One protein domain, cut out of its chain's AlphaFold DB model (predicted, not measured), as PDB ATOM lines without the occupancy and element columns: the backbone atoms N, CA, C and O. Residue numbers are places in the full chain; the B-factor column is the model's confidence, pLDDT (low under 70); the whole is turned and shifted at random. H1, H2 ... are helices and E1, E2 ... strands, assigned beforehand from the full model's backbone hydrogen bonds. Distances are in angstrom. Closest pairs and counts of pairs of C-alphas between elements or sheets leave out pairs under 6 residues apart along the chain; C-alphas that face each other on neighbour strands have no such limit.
ATOM      1  N   GLU A  19    -119.696 -23.715  75.239       93.88
ATOM      2  CA  GLU A  19    -118.942 -24.970  75.213       93.88
ATOM      3  C   GLU A  19    -118.701 -25.491  73.787       93.88
ATOM      4  O   GLU A  19    -117.727 -26.205  73.552       93.88
ATOM      5  N   ASP A  20    -119.539 -25.095  72.823       95.38
ATOM      6  CA  ASP A  20    -119.418 -25.475  71.410       95.38
ATOM      7  C   ASP A  20    -118.474 -24.545  70.622       95.38
ATOM      8  O   ASP A  20    -118.239 -24.729  69.417       95.38
ATOM      9  N   LEU A  21    -117.921 -23.518  71.278       95.50
ATOM     10  CA  LEU A  21    -116.996 -22.585  70.654       95.50
ATOM     11  C   LEU A  21    -115.624 -23.228  70.426       95.50
ATOM     12  O   LEU A  21    -115.012 -23.822  71.310       95.50
ATOM     13  N   GLN A  22    -115.108 -23.061  69.212       96.44
ATOM     14  CA  GLN A  22    -113.847 -23.632  68.760       96.44
ATOM     15  C   GLN A  22    -112.788 -22.543  68.672       96.44
ATOM     16  O   GLN A  22    -112.982 -21.509  68.027       96.44
ATOM     17  N   GLN A  23    -111.656 -22.778  69.328       96.19
ATOM     18  CA  GLN A  23    -110.533 -21.852  69.329       96.19
ATOM     19  C   GLN A  23    -110.030 -21.592  67.898       96.19
ATOM     20  O   GLN A  23    -109.941 -22.500  67.074       96.19
ATOM     21  N   GLY A  24    -109.721 -20.332  67.593       95.12
ATOM     22  CA  GLY A  24    -109.323 -19.880  66.260       95.12
ATOM     23  C   GLY A  24    -110.477 -19.766  65.258       95.12
ATOM     24  O   GLY A  24    -110.244 -19.458  64.084       95.12
ATOM     25  N   LYS A  25    -111.728 -19.996  65.675       96.38
ATOM     26  CA  LYS A  25    -112.908 -19.825  64.819       96.38
ATOM     27  C   LYS A  25    -113.525 -18.432  64.981       96.38
ATOM     28  O   LYS A  25    -113.390 -17.778  66.015       96.38
ATOM     29  N   LEU A  26    -114.165 -17.968  63.907       97.06
ATOM     30  CA  LEU A  26    -114.812 -16.662  63.823       97.06
ATOM     31  C   LEU A  26    -116.313 -16.774  64.092       97.06
ATOM     32  O   LEU A  26    -116.988 -17.640  63.531       97.06
ATOM     33  N   TYR A  27    -116.825 -15.834  64.876       96.56
ATOM     34  CA  TYR A  27    -118.211 -15.772  65.313       96.56
ATOM     35  C   TYR A  27    -118.786 -14.367  65.152       96.56
ATOM     36  O   TYR A  27    -118.084 -13.359  65.253       96.56
ATOM     37  N   LEU A  28    -120.094 -14.311  64.923       95.44
ATOM     38  CA  LEU A  28    -120.895 -13.118  65.141       95.44
ATOM     39  C   LEU A  28    -121.341 -13.124  66.600       95.44
ATOM     40  O   LEU A  28    -122.156 -13.952  66.999       95.44
ATOM     41  N   LEU A  29    -120.800 -12.206  67.392       95.00
ATOM     42  CA  LEU A  29    -121.189 -12.018  68.782       95.00
ATOM     43  C   LEU A  29    -122.254 -10.941  68.879       95.00
ATOM     44  O   LEU A  29    -122.045  -9.802  68.461       95.00
ATOM     45  N   LYS A  30    -123.385 -11.292  69.478       92.88
ATOM     46  CA  LYS A  30    -124.419 -10.350  69.880       92.88
ATOM     47  C   LYS A  30    -124.288 -10.087  71.376       92.88
ATOM     48  O   LYS A  30    -124.541 -10.972  72.185       92.88
ATOM     49  N   ILE A  31    -123.907  -8.857  71.706       90.12
ATOM     50  CA  ILE A  31    -123.891  -8.330  73.075       90.12
ATOM     51  C   ILE A  31    -124.852  -7.131  73.072       90.12
ATOM     52  O   ILE A  31    -126.057  -7.309  72.917       90.12
ATOM     53  N   ASN A  32    -124.329  -5.900  73.062       89.12
ATOM     54  CA  ASN A  32    -125.111  -4.678  72.820       89.12
ATOM     55  C   ASN A  32    -125.331  -4.407  71.319       89.12
ATOM     56  O   ASN A  32    -126.310  -3.790  70.898       89.12
ATOM     57  N   SER A  33    -124.387  -4.870  70.506       89.44
ATOM     58  CA  SER A  33    -124.379  -4.796  69.049       89.44
ATOM     59  C   SER A  33    -123.810  -6.098  68.498       89.44
ATOM     60  O   SER A  33    -123.129  -6.826  69.223       89.44
ATOM     61  N   VAL A  34    -124.050  -6.370  67.217       91.94
ATOM     62  CA  VAL A  34    -123.410  -7.496  66.530       91.94
ATOM     63  C   VAL A  34    -121.975  -7.116  66.175       91.94
ATOM     64  O   VAL A  34    -121.755  -6.091  65.534       91.94
ATOM     65  N   LYS A  35    -121.009  -7.930  66.599       93.56
ATOM     66  CA  LYS A  35    -119.576  -7.760  66.337       93.56
ATOM     67  C   LYS A  35    -118.999  -9.036  65.734       93.56
ATOM     68  O   LYS A  35    -119.445 -10.128  66.069       93.56
ATOM     69  N   LEU A  36    -117.994  -8.900  64.870       95.75
ATOM     70  CA  LEU A  36    -117.171 -10.032  64.445       95.75
ATOM     71  C   LEU A  36    -116.087 -10.275  65.488       95.75
ATOM     72  O   LEU A  36    -115.408  -9.337  65.906       95.75
ATOM     73  N   ALA A  37    -115.929 -11.527  65.894       97.12
ATOM     74  CA  ALA A  37    -114.958 -11.911  66.899       97.12
ATOM     75  C   ALA A  37    -114.264 -13.221  66.537       97.12
ATOM     76  O   ALA A  37    -114.886 -14.133  65.997       97.12
ATOM     77  N   LEU A  38    -112.980 -13.312  66.862       97.44
ATOM     78  CA  LEU A  38    -112.213 -14.549  66.858       97.44
ATOM     79  C   LEU A  38    -112.192 -15.106  68.280       97.44
ATOM     80  O   LEU A  38    -111.850 -14.376  69.204       97.44
ATOM     81  N   PHE A  39    -112.579 -16.367  68.461       97.75
ATOM     82  CA  PHE A  39    -112.538 -17.008  69.773       97.75
ATOM     83  C   PHE A  39    -111.138 -17.538  70.070       97.75
ATOM     84  O   PHE A  39    -110.582 -18.313  69.294       97.75
ATOM     85  N   GLU A  40    -110.576 -17.134  71.202       96.06
ATOM     86  CA  GLU A  40    -109.213 -17.488  71.609       96.06
ATOM     87  C   GLU A  40    -109.170 -18.622  72.625       96.06
ATOM     88  O   GLU A  40    -108.106 -19.197  72.838       96.06
ATOM     89  N   GLY A  41    -110.308 -18.971  73.222       95.69
ATOM     90  CA  GLY A  41    -110.423 -20.032  74.215       95.69
ATOM     91  C   GLY A  41    -110.964 -19.535  75.552       95.69
ATOM     92  O   GLY A  41    -111.568 -18.465  75.652       95.69
ATOM     93  N   TRP A  42    -110.746 -20.344  76.582       96.19
ATOM     94  CA  TRP A  42    -111.205 -20.092  77.943       96.19
ATOM     95  C   TRP A  42    -110.051 -19.651  78.837       96.19
ATOM     96  O   TRP A  42    -108.946 -20.186  78.746       96.19
ATOM     97  N   ASN A  43    -110.309 -18.694  79.725       95.00
ATOM     98  CA  ASN A  43    -109.364 -18.293  80.761       95.00
ATOM     99  C   ASN A  43    -110.134 -17.833  82.004       95.00
ATOM    100  O   ASN A  43    -110.811 -16.803  81.947       95.00
ATOM    101  N   ASP A  44    -109.986 -18.586  83.097       92.31
ATOM    102  CA  ASP A  44    -110.626 -18.349  84.401       92.31
ATOM    103  C   ASP A  44    -112.152 -18.189  84.276       92.31
ATOM    104  O   ASP A  44    -112.708 -17.122  84.523       92.31
ATOM    105  N   ASP A  45    -112.807 -19.231  83.748       93.56
ATOM    106  CA  ASP A  45    -114.254 -19.317  83.476       93.56
ATOM    107  C   ASP A  45    -114.838 -18.261  82.514       93.56
ATOM    108  O   ASP A  45    -116.043 -18.227  82.265       93.56
ATOM    109  N   MET A  46    -113.994 -17.420  81.913       96.56
ATOM    110  CA  MET A  46    -114.398 -16.446  80.902       96.56
ATOM    111  C   MET A  46    -114.012 -16.898  79.497       96.56
ATOM    112  O   MET A  46    -112.920 -17.422  79.260       96.56
ATOM    113  N   CYS A  47    -114.883 -16.596  78.539       96.56
ATOM    114  CA  CYS A  47    -114.615 -16.746  77.117       96.56
ATOM    115  C   CYS A  47    -113.778 -15.558  76.619       96.56
ATOM    116  O   CYS A  47    -114.199 -14.403  76.732       96.56
ATOM    117  N   CYS A  48    -112.606 -15.837  76.049       97.19
ATOM    118  CA  CYS A  48    -111.695 -14.839  75.491       97.19
ATOM    119  C   CYS A  48    -111.922 -14.671  73.991       97.19
ATOM    120  O   CYS A  48    -111.957 -15.643  73.232       97.19
ATOM    121  N   PHE A  49    -112.039 -13.421  73.557       97.31
ATOM    122  CA  PHE A  49    -112.267 -13.074  72.167       97.31
ATOM    123  C   PHE A  49    -111.374 -11.927  71.725       97.31
ATOM    124  O   PHE A  49    -111.168 -10.959  72.450       97.31
ATOM    125  N   ASN A  50    -110.985 -11.972  70.461       96.75
ATOM    126  CA  ASN A  50    -110.433 -10.839  69.745       96.75
ATOM    127  C   ASN A  50    -111.551 -10.225  68.888       96.75
ATOM    128  O   ASN A  50    -112.039 -10.865  67.960       96.75
ATOM    129  N   LEU A  51    -112.010  -9.015  69.210       96.19
ATOM    130  CA  LEU A  51    -113.130  -8.350  68.537       96.19
ATOM    131  C   LEU A  51    -112.639  -7.376  67.479       96.19
ATOM    132  O   LEU A  51    -111.794  -6.523  67.749       96.19
ATOM    133  N   LEU A  52    -113.256  -7.437  66.304       95.75
ATOM    134  CA  LEU A  52    -113.052  -6.453  65.255       95.75
ATOM    135  C   LEU A  52    -113.815  -5.164  65.593       95.75
ATOM    136  O   LEU A  52    -115.034  -5.171  65.771       95.75
ATOM    137  N   ARG A  53    -113.084  -4.053  65.668       93.12
ATOM    138  CA  ARG A  53    -113.591  -2.691  65.872       93.12
ATOM    139  C   ARG A  53    -113.726  -2.009  64.515       93.12
ATOM    140  O   ARG A  53    -112.759  -1.485  63.963       93.12
ATOM    141  N   GLU A  54    -114.933  -2.063  63.965       88.56
ATOM    142  CA  GLU A  54    -115.289  -1.496  62.662       88.56
ATOM    143  C   GLU A  54    -115.445   0.032  62.671       88.56
ATOM    144  O   GLU A  54    -115.457   0.656  61.615       88.56
ATOM    145  N   ASP A  55    -115.560   0.631  63.857       86.31
ATOM    146  CA  ASP A  55    -115.633   2.075  64.086       86.31
ATOM    147  C   ASP A  55    -114.261   2.770  64.017       86.31
ATOM    148  O   ASP A  55    -114.188   3.993  63.900       86.31
ATOM    149  N   ALA A  56    -113.170   2.001  64.057       82.62
ATOM    150  CA  ALA A  56    -111.811   2.509  63.918       82.62
ATOM    151  C   ALA A  56    -111.369   2.573  62.444       82.62
ATOM    152  O   ALA A  56    -111.684   1.695  61.639       82.62
ATOM    153  N   VAL A  57    -110.577   3.596  62.100       85.06
ATOM    154  CA  VAL A  57    -109.925   3.728  60.786       85.06
ATOM    155  C   VAL A  57    -108.405   3.844  60.991       85.06
ATOM    156  O   VAL A  57    -107.956   4.849  61.546       85.06
ATOM    157  N   PRO A  58    -107.593   2.847  60.575       86.44
ATOM    158  CA  PRO A  58    -107.999   1.547  60.021       86.44
ATOM    159  C   PRO A  58    -108.736   0.682  61.058       86.44
ATOM    160  O   PRO A  58    -108.616   0.948  62.256       86.44
ATOM    161  N   MET A  59    -109.469  -0.343  60.602       92.31
ATOM    162  CA  MET A  59    -110.101  -1.328  61.492       92.31
ATOM    163  C   MET A  59    -109.046  -1.970  62.396       92.31
ATOM    164  O   MET A  59    -107.911  -2.187  61.970       92.31
ATOM    165  N   ARG A  60    -109.410  -2.259  63.649       93.06
ATOM    166  CA  ARG A  60    -108.484  -2.805  64.653       93.06
ATOM    167  C   ARG A  60    -109.091  -3.991  65.375       93.06
ATOM    168  O   ARG A  60    -110.307  -4.061  65.523       93.06
ATOM    169  N   TRP A  61    -108.233  -4.875  65.862       94.56
ATOM    170  CA  TRP A  61    -108.618  -5.946  66.770       94.56
ATOM    171  C   TRP A  61    -108.401  -5.495  68.210       94.56
ATOM    172  O   TRP A  61    -107.454  -4.767  68.505       94.56
ATOM    173  N   SER A  62    -109.314  -5.875  69.091       94.62
ATOM    174  CA  SER A  62    -109.210  -5.617  70.522       94.62
ATOM    175  C   SER A  62    -109.629  -6.849  71.298       94.62
ATOM    176  O   SER A  62    -110.704  -7.393  71.040       94.62
ATOM    177  N   GLU A  63    -108.844  -7.217  72.294       95.69
ATOM    178  CA  GLU A  63    -109.180  -8.293  73.215       95.69
ATOM    179  C   GLU A  63    -110.394  -7.920  74.078       95.69
ATOM    180  O   GLU A  63    -110.537  -6.782  74.539       95.69
ATOM    181  N   ALA A  64    -111.275  -8.885  74.317       95.69
ATOM    182  CA  ALA A  64    -112.290  -8.807  75.353       95.69
ATOM    183  C   ALA A  64    -112.586 -10.185  75.939       95.69
ATOM    184  O   ALA A  64    -112.322 -11.225  75.335       95.69
ATOM    185  N   ARG A  65    -113.157 -10.173  77.140       96.19
ATOM    186  CA  ARG A  65    -113.495 -11.366  77.908       96.19
ATOM    187  C   ARG A  65    -114.932 -11.224  78.381       96.19
ATOM    188  O   ARG A  65    -115.304 -10.155  78.864       96.19
ATOM    189  N   TYR A  66    -115.719 -12.275  78.210       96.38
ATOM    190  CA  TYR A  66    -117.128 -12.296  78.595       96.38
ATOM    191  C   TYR A  66    -117.431 -13.552  79.397       96.38
ATOM    192  O   TYR A  66    -116.846 -14.607  79.144       96.38
ATOM    193  N   LEU A  67    -118.361 -13.442  80.344       96.19
ATOM    194  CA  LEU A  67    -118.904 -14.618  81.004       96.19
ATOM    195  C   LEU A  67    -119.870 -15.344  80.055       96.19
ATOM    196  O   LEU A  67    -120.566 -14.697  79.260       96.19
ATOM    197  N   PRO A  68    -119.955 -16.679  80.143       94.31
ATOM    198  CA  PRO A  68    -121.063 -17.440  79.576       94.31
ATOM    199  C   PRO A  68    -122.410 -16.810  79.960       94.31
ATOM    200  O   PRO A  68    -122.676 -16.564  81.135       94.31
ATOM    201  N   GLY A  69    -123.254 -16.518  78.969       92.25
ATOM    202  CA  GLY A  69    -124.557 -15.866  79.165       92.25
ATOM    203  C   GLY A  69    -124.576 -14.347  78.949       92.25
ATOM    204  O   GLY A  69    -125.647 -13.803  78.684       92.25
ATOM    205  N   ASP A  70    -123.423 -13.667  78.952       94.25
ATOM    206  CA  ASP A  70    -123.342 -12.226  78.637       94.25
ATOM    207  C   ASP A  70    -123.384 -11.939  77.125       94.25
ATOM    208  O   ASP A  70    -123.512 -10.791  76.687       94.25
ATOM    209  N   PHE A  71    -123.257 -12.980  76.305       94.69
ATOM    210  CA  PHE A  71    -123.226 -12.888  74.853       94.69
ATOM    211  C   PHE A  71    -124.031 -14.018  74.213       94.69
ATOM    212  O   PHE A  71    -124.222 -15.084  74.792       94.69
ATOM    213  N   SER A  72    -124.465 -13.802  72.973       94.50
ATOM    214  CA  SER A  72    -124.923 -14.876  72.090       94.50
ATOM    215  C   SER A  72    -123.978 -14.986  70.901       94.50
ATOM    216  O   SER A  72    -123.749 -13.993  70.207       94.50
ATOM    217  N   ALA A  73    -123.430 -16.175  70.663       94.88
ATOM    218  CA  ALA A  73    -122.532 -16.435  69.546       94.88
ATOM    219  C   ALA A  73    -123.263 -17.128  68.398       94.88
ATOM    220  O   ALA A  73    -124.095 -18.001  68.611       94.88
ATOM    221  N   PHE A  74    -122.921 -16.763  67.169       94.69
ATOM    222  CA  PHE A  74    -123.413 -17.414  65.961       94.69
ATOM    223  C   PHE A  74    -122.245 -17.637  65.009       94.69
ATOM    224  O   PHE A  74    -121.289 -16.858  65.010       94.69
ATOM    225  N   ASP A  75    -122.318 -18.663  64.167       94.06
ATOM    226  CA  ASP A  75    -121.306 -18.871  63.134       94.06
ATOM    227  C   ASP A  75    -121.209 -17.647  62.209       94.06
ATOM    228  O   ASP A  75    -122.212 -17.156  61.684       94.06
ATOM    229  N   ALA A  76    -119.990 -17.140  62.008       93.94
ATOM    230  CA  ALA A  76    -119.759 -16.032  61.084       93.94
ATOM    231  C   ALA A  76    -119.802 -16.472  59.613       93.94
ATOM    232  O   ALA A  76    -120.129 -15.670  58.735       93.94
ATOM    233  N   PHE A  77    -119.475 -17.736  59.348       93.19
ATOM    234  CA  PHE A  77    -119.427 -18.309  58.011       93.19
ATOM    235  C   PHE A  77    -120.290 -19.562  57.941       93.19
ATOM    236  O   PHE A  77    -120.347 -20.340  58.894       93.19
ATOM    237  N   ASP A  78    -120.932 -19.770  56.795       89.88
ATOM    238  CA  ASP A  78    -121.631 -21.017  56.508       89.88
ATOM    239  C   ASP A  78    -120.645 -22.181  56.273       89.88
ATOM    240  O   ASP A  78    -119.422 -22.008  56.231       89.88
ATOM    241  N   SER A  79    -121.172 -23.391  56.077       86.50
ATOM    242  CA  SER A  79    -120.366 -24.588  55.791       86.50
ATOM    243  C   SER A  79    -119.555 -24.503  54.492       86.50
ATOM    244  O   SER A  79    -118.641 -25.297  54.288       86.50
ATOM    245  N   THR A  80    -119.892 -23.567  53.606       88.50
ATOM    246  CA  THR A  80    -119.212 -23.323  52.326       88.50
ATOM    247  C   THR A  80    -118.148 -22.225  52.461       88.50
ATOM    248  O   THR A  80    -117.384 -21.980  51.532       88.50
ATOM    249  N   GLY A  81    -118.061 -21.572  53.624       86.81
ATOM    250  CA  GLY A  81    -117.146 -20.468  53.886       86.81
ATOM    251  C   GLY A  81    -117.659 -19.104  53.423       86.81
ATOM    252  O   GLY A  81    -116.872 -18.159  53.390       86.81
ATOM    253  N   ASN A  82    -118.944 -18.967  53.082       90.94
ATOM    254  CA  ASN A  82    -119.533 -17.667  52.774       90.94
ATOM    255  C   ASN A  82    -119.914 -16.930  54.064       90.94
ATOM    256  O   ASN A  82    -120.421 -17.557  54.998       90.94
ATOM    257  N   PRO A  83    -119.751 -15.597  54.116       92.00
ATOM    258  CA  PRO A  83    -120.266 -14.780  55.207       92.00
ATOM    259  C   PRO A  83    -121.768 -14.997  55.432       92.00
ATOM    260  O   PRO A  83    -122.567 -14.886  54.498       92.00
ATOM    261  N   SER A  84    -122.177 -15.240  56.677       89.38
ATOM    262  CA  SER A  84    -123.572 -15.517  57.049       89.38
ATOM    263  C   SER A  84    -124.448 -14.248  57.094       89.38
ATOM    264  O   SER A  84    -125.132 -13.957  58.075       89.38
ATOM    265  N   ILE A  85    -124.454 -13.471  56.006       88.00
ATOM    266  CA  ILE A  85    -125.144 -12.173  55.892       88.00
ATOM    267  C   ILE A  85    -126.659 -12.310  55.983       88.00
ATOM    268  O   ILE A  85    -127.327 -11.473  56.592       88.00
ATOM    269  N   GLU A  86    -127.228 -13.351  55.377       84.00
ATOM    270  CA  GLU A  86    -128.672 -13.556  55.450       84.00
ATOM    271  C   GLU A  86    -129.135 -13.837  56.876       84.00
ATOM    272  O   GLU A  86    -130.145 -13.282  57.310       84.00
ATOM    273  N   MET A  87    -128.362 -14.639  57.609       85.69
ATOM    274  CA  MET A  87    -128.599 -14.908  59.021       85.69
ATOM    275  C   MET A  87    -128.505 -13.620  59.844       85.69
ATOM    276  O   MET A  87    -129.411 -13.330  60.625       85.69
ATOM    277  N   TRP A  88    -127.489 -12.786  59.602       87.31
ATOM    278  CA  TRP A  88    -127.376 -11.481  60.255       87.31
ATOM    279  C   TRP A  88    -128.640 -10.639  60.040       87.31
ATOM    280  O   TRP A  88    -129.239 -10.149  61.001       87.31
ATOM    281  N   ARG A  89    -129.095 -10.501  58.788       84.62
ATOM    282  CA  ARG A  89    -130.278  -9.690  58.451       84.62
ATOM    283  C   ARG A  89    -131.559 -10.228  59.079       84.62
ATOM    284  O   ARG A  89    -132.344  -9.449  59.612       84.62
ATOM    285  N   LYS A  90    -131.788 -11.539  58.975       80.75
ATOM    286  CA  LYS A  90    -133.067 -12.170  59.333       80.75
ATOM    287  C   LYS A  90    -133.162 -12.464  60.831       80.75
ATOM    288  O   LYS A  90    -134.182 -12.164  61.446       80.75
ATOM    289  N   SER A  91    -132.103 -13.012  61.421       76.88
ATOM    290  CA  SER A  91    -132.131 -13.563  62.779       76.88
ATOM    291  C   SER A  91    -131.646 -12.573  63.831       76.88
ATOM    292  O   SER A  91    -132.246 -12.469  64.899       76.88
ATOM    293  N   LEU A  92    -130.606 -11.788  63.533       80.25
ATOM    294  CA  LEU A  92    -130.069 -10.842  64.518       80.25
ATOM    295  C   LEU A  92    -130.899  -9.556  64.597       80.25
ATOM    296  O   LEU A  92    -130.875  -8.896  65.634       80.25
ATOM    297  N   ARG A  93    -131.671  -9.235  63.544       79.81
ATOM    298  CA  ARG A  93    -132.466  -7.998  63.397       79.81
ATOM    299  C   ARG A  93    -131.630  -6.715  63.528       79.81
ATOM    300  O   ARG A  93    -132.157  -5.667  63.889       79.81
ATOM    301  N   TYR A  94    -130.339  -6.797  63.210       82.00
ATOM    302  CA  TYR A  94    -129.446  -5.642  63.102       82.00
ATOM    303  C   TYR A  94    -129.182  -5.313  61.630       82.00
ATOM    304  O   TYR A  94    -129.068  -6.233  60.811       82.00
ATOM    305  N   PRO A  95    -129.046  -4.022  61.273       86.81
ATOM    306  CA  PRO A  95    -128.608  -3.652  59.939       86.81
ATOM    307  C   PRO A  95    -127.211  -4.221  59.685       86.81
ATOM    308  O   PRO A  95    -126.341  -4.194  60.557       86.81
ATOM    309  N   VAL A  96    -127.004  -4.747  58.481       87.56
ATOM    310  CA  VAL A  96    -125.677  -5.191  58.046       87.56
ATOM    311  C   VAL A  96    -124.847  -3.949  57.718       87.56
ATOM    312  O   VAL A  96    -125.317  -3.129  56.921       87.56
ATOM    313  N   PRO A  97    -123.640  -3.794  58.290       89.00
ATOM    314  CA  PRO A  97    -122.769  -2.662  57.996       89.00
ATOM    315  C   PRO A  97    -122.465  -2.542  56.502       89.00
ATOM    316  O   PRO A  97    -122.302  -3.544  55.810       89.00
ATOM    317  N   GLN A  98    -122.343  -1.319  55.983       88.75
ATOM    318  CA  GLN A  98    -122.041  -1.109  54.559       88.75
ATOM    319  C   GLN A  98    -120.671  -1.690  54.171       88.75
ATOM    320  O   GLN A  98    -120.505  -2.225  53.078       88.75
ATOM    321  N   ASN A  99    -119.712  -1.644  55.096       90.75
ATOM    322  CA  ASN A  99    -118.367  -2.197  54.969       90.75
ATOM    323  C   ASN A  99    -118.269  -3.685  55.359       90.75
ATOM    324  O   ASN A  99    -117.157  -4.162  55.582       90.75
ATOM    325  N   TRP A 100    -119.388  -4.424  55.427       91.94
ATOM    326  CA  TRP A 100    -119.396  -5.833  55.848       91.94
ATOM    327  C   TRP A 100    -118.349  -6.670  55.109       91.94
ATOM    328  O   TRP A 100    -117.635  -7.439  55.739       91.94
ATOM    329  N   PHE A 101    -118.196  -6.481  53.795       92.94
ATOM    330  CA  PHE A 101    -117.241  -7.252  52.999       92.94
ATOM    331  C   PHE A 101    -115.810  -7.094  53.529       92.94
ATOM    332  O   PHE A 101    -115.140  -8.085  53.803       92.94
ATOM    333  N   GLY A 102    -115.383  -5.851  53.770       93.19
ATOM    334  CA  GLY A 102    -114.073  -5.566  54.351       93.19
ATOM    335  C   GLY A 102    -113.918  -6.152  55.753       93.19
ATOM    336  O   GLY A 102    -112.852  -6.658  56.081       93.19
ATOM    337  N   MET A 103    -114.983  -6.146  56.562       94.38
ATOM    338  CA  MET A 103    -114.951  -6.744  57.899       94.38
ATOM    339  C   MET A 103    -114.733  -8.263  57.852       94.38
ATOM    340  O   MET A 103    -113.939  -8.793  58.624       94.38
ATOM    341  N   PHE A 104    -115.414  -8.972  56.947       95.25
ATOM    342  CA  PHE A 104    -115.277 -10.426  56.805       95.25
ATOM    343  C   PHE A 104    -113.932 -10.837  56.185       95.25
ATOM    344  O   PHE A 104    -113.338 -11.820  56.627       95.25
ATOM    345  N   GLU A 105    -113.423 -10.072  55.217       94.94
ATOM    346  CA  GLU A 105    -112.073 -10.260  54.666       94.94
ATOM    347  C   GLU A 105    -110.997 -10.067  55.741       94.94
ATOM    348  O   GLU A 105    -110.110 -10.907  55.910       94.94
ATOM    349  N   GLU A 106    -111.120  -9.001  56.532       94.81
ATOM    350  CA  GLU A 106    -110.215  -8.710  57.642       94.81
ATOM    351  C   GLU A 106    -110.286  -9.793  58.730       94.81
ATOM    352  O   GLU A 106    -109.260 -10.246  59.238       94.81
ATOM    353  N   ALA A 107    -111.486 -10.298  59.024       94.94
ATOM    354  CA  ALA A 107    -111.680 -11.441  59.909       94.94
ATOM    355  C   ALA A 107    -110.962 -12.697  59.396       94.94
ATOM    356  O   ALA A 107    -110.235 -13.345  60.152       94.94
ATOM    357  N   ARG A 108    -111.072 -13.016  58.100       95.00
ATOM    358  CA  ARG A 108    -110.350 -14.153  57.500       95.00
ATOM    359  C   ARG A 108    -108.843 -13.949  57.500       95.00
ATOM    360  O   ARG A 108    -108.109 -14.919  57.691       95.00
ATOM    361  N   ARG A 109    -108.360 -12.720  57.298       94.38
ATOM    362  CA  ARG A 109    -106.939 -12.385  57.459       94.38
ATOM    363  C   ARG A 109    -106.482 -12.709  58.881       94.38
ATOM    364  O   ARG A 109    -105.529 -13.470  59.027       94.38
ATOM    365  N   LYS A 110    -107.186 -12.211  59.903       93.94
ATOM    366  CA  LYS A 110    -106.858 -12.463  61.316       93.94
ATOM    367  C   LYS A 110    -106.878 -13.952  61.661       93.94
ATOM    368  O   LYS A 110    -105.936 -14.441  62.272       93.94
ATOM    369  N   GLN A 111    -107.889 -14.693  61.206       94.62
ATOM    370  CA  GLN A 111    -107.971 -16.142  61.414       94.62
ATOM    371  C   GLN A 111    -106.788 -16.903  60.793       94.62
ATOM    372  O   GLN A 111    -106.284 -17.844  61.399       94.62
ATOM    373  N   ARG A 112    -106.317 -16.504  59.603       94.12
ATOM    374  CA  ARG A 112    -105.117 -17.104  58.988       94.12
ATOM    375  C   ARG A 112    -103.846 -16.793  59.772       94.12
ATOM    376  O   ARG A 112    -103.018 -17.679  59.939       94.12
ATOM    377  N   VAL A 113    -103.700 -15.557  60.249       93.00
ATOM    378  CA  VAL A 113    -102.563 -15.151  61.094       93.00
ATOM    379  C   VAL A 113    -102.540 -15.974  62.384       93.00
ATOM    380  O   VAL A 113    -101.510 -16.560  62.706       93.00
ATOM    381  N   TRP A 114    -103.696 -16.116  63.039       92.00
ATOM    382  CA  TRP A 114    -103.863 -16.958  64.223       92.00
ATOM    383  C   TRP A 114    -103.462 -18.416  63.967       92.00
ATOM    384  O   TRP A 114    -102.674 -18.987  64.714       92.00
ATOM    385  N   ALA A 115    -103.964 -19.018  62.884       90.69
ATOM    386  CA  ALA A 115    -103.660 -20.407  62.535       90.69
ATOM    387  C   ALA A 115    -102.162 -20.649  62.272       90.69
ATOM    388  O   ALA A 115    -101.669 -21.752  62.496       90.69
ATOM    389  N   ASN A 116    -101.440 -19.619  61.830       90.44
ATOM    390  CA  ASN A 116    -100.000 -19.672  61.594       90.44
ATOM    391  C   ASN A 116     -99.167 -19.375  62.857       90.44
ATOM    392  O   ASN A 116     -97.942 -19.333  62.763       90.44
ATOM    393  N   GLY A 117     -99.804 -19.145  64.012       80.75
ATOM    394  CA  GLY A 117     -99.126 -18.786  65.261       80.75
ATOM    395  C   GLY A 117     -98.508 -17.386  65.249       80.75
ATOM    396  O   GLY A 117     -97.554 -17.142  65.979       80.75
TER     397      GLY A 117
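AT A GLANCE: This is residues 19 to 117 of the 179 residues of an uncharacterized protein of Jimgerdemannia flammicorona (UniProt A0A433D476). A strongly twisted sheet of five antiparallel strands has the long helix H2 packed along one face, while the short helix H1 grazes the sheet near E1 and E5. The tight link of residues 67 to 71 bridges the sheet's two edge strands, E4 and E5. The printed part has 99 residues, in the order E1 E2 E3 E4 E5 H1 H2; the sheet's order is E4 E3 E2 E1 E5, and the class is mixed, helices and strands. It is compact, with a radius of gyration of the C-alphas of 12.8 A and spans of 36 by 29 by 29 A.

IN THESE COORDINATES: After residues 19 to 25, E1 takes residues 26 to 30, beginning at C-alpha 26 (-114.812, -16.662, 63.823). E2, residues 34 to 43, is 22.7 A long and bends by 72 degrees at residue 40. E3 is residues 46 to 53, 20.4 A; E4 residues 60 to 66, 19.0 A; E5 residues 72 to 75. H1 is residues 85 to 92. H2, residues 100 to 115, is 22.5 A long and ends at C-alpha 115 (-103.660, -20.407, 62.535).

HOW THE PARTS SIT: E1 to E4 form a meander, each strand the antiparallel neighbour of the one before. N 62 and O 51 of E4 and E3 are 2.9 A apart, N 50 and O 38 of E3 and E2 2.8 A, N 29 and O 35 of E1 and E2 2.8 A, and N 28 and O 74 of E1 and E5 2.8 A, each within hydrogen-bond range. H2 makes two layers with the sheet, a helix on one face, at a height over the sheet of 9.1 A. It lies over E2, along the strands at 4 degrees to E2 on the local plane, and only just over E3, with 3 of its C-alphas; the closest C-alphas of E2 and H2, Leu 38 and Gln 111, are 7.1 A apart. H1 only grazes the sheet with residues 87 to 92. In H1 and H2 every O i to N i+4 pair is within hydrogen-bond range.

THE WHOLE: The two C-alphas farthest apart, those of Asp 44 and Gln 98, are 36.3 A apart. The printed part has no cut, and no link is long. The mean pLDDT of the printed part is 92.1, and no printed residue is under 70.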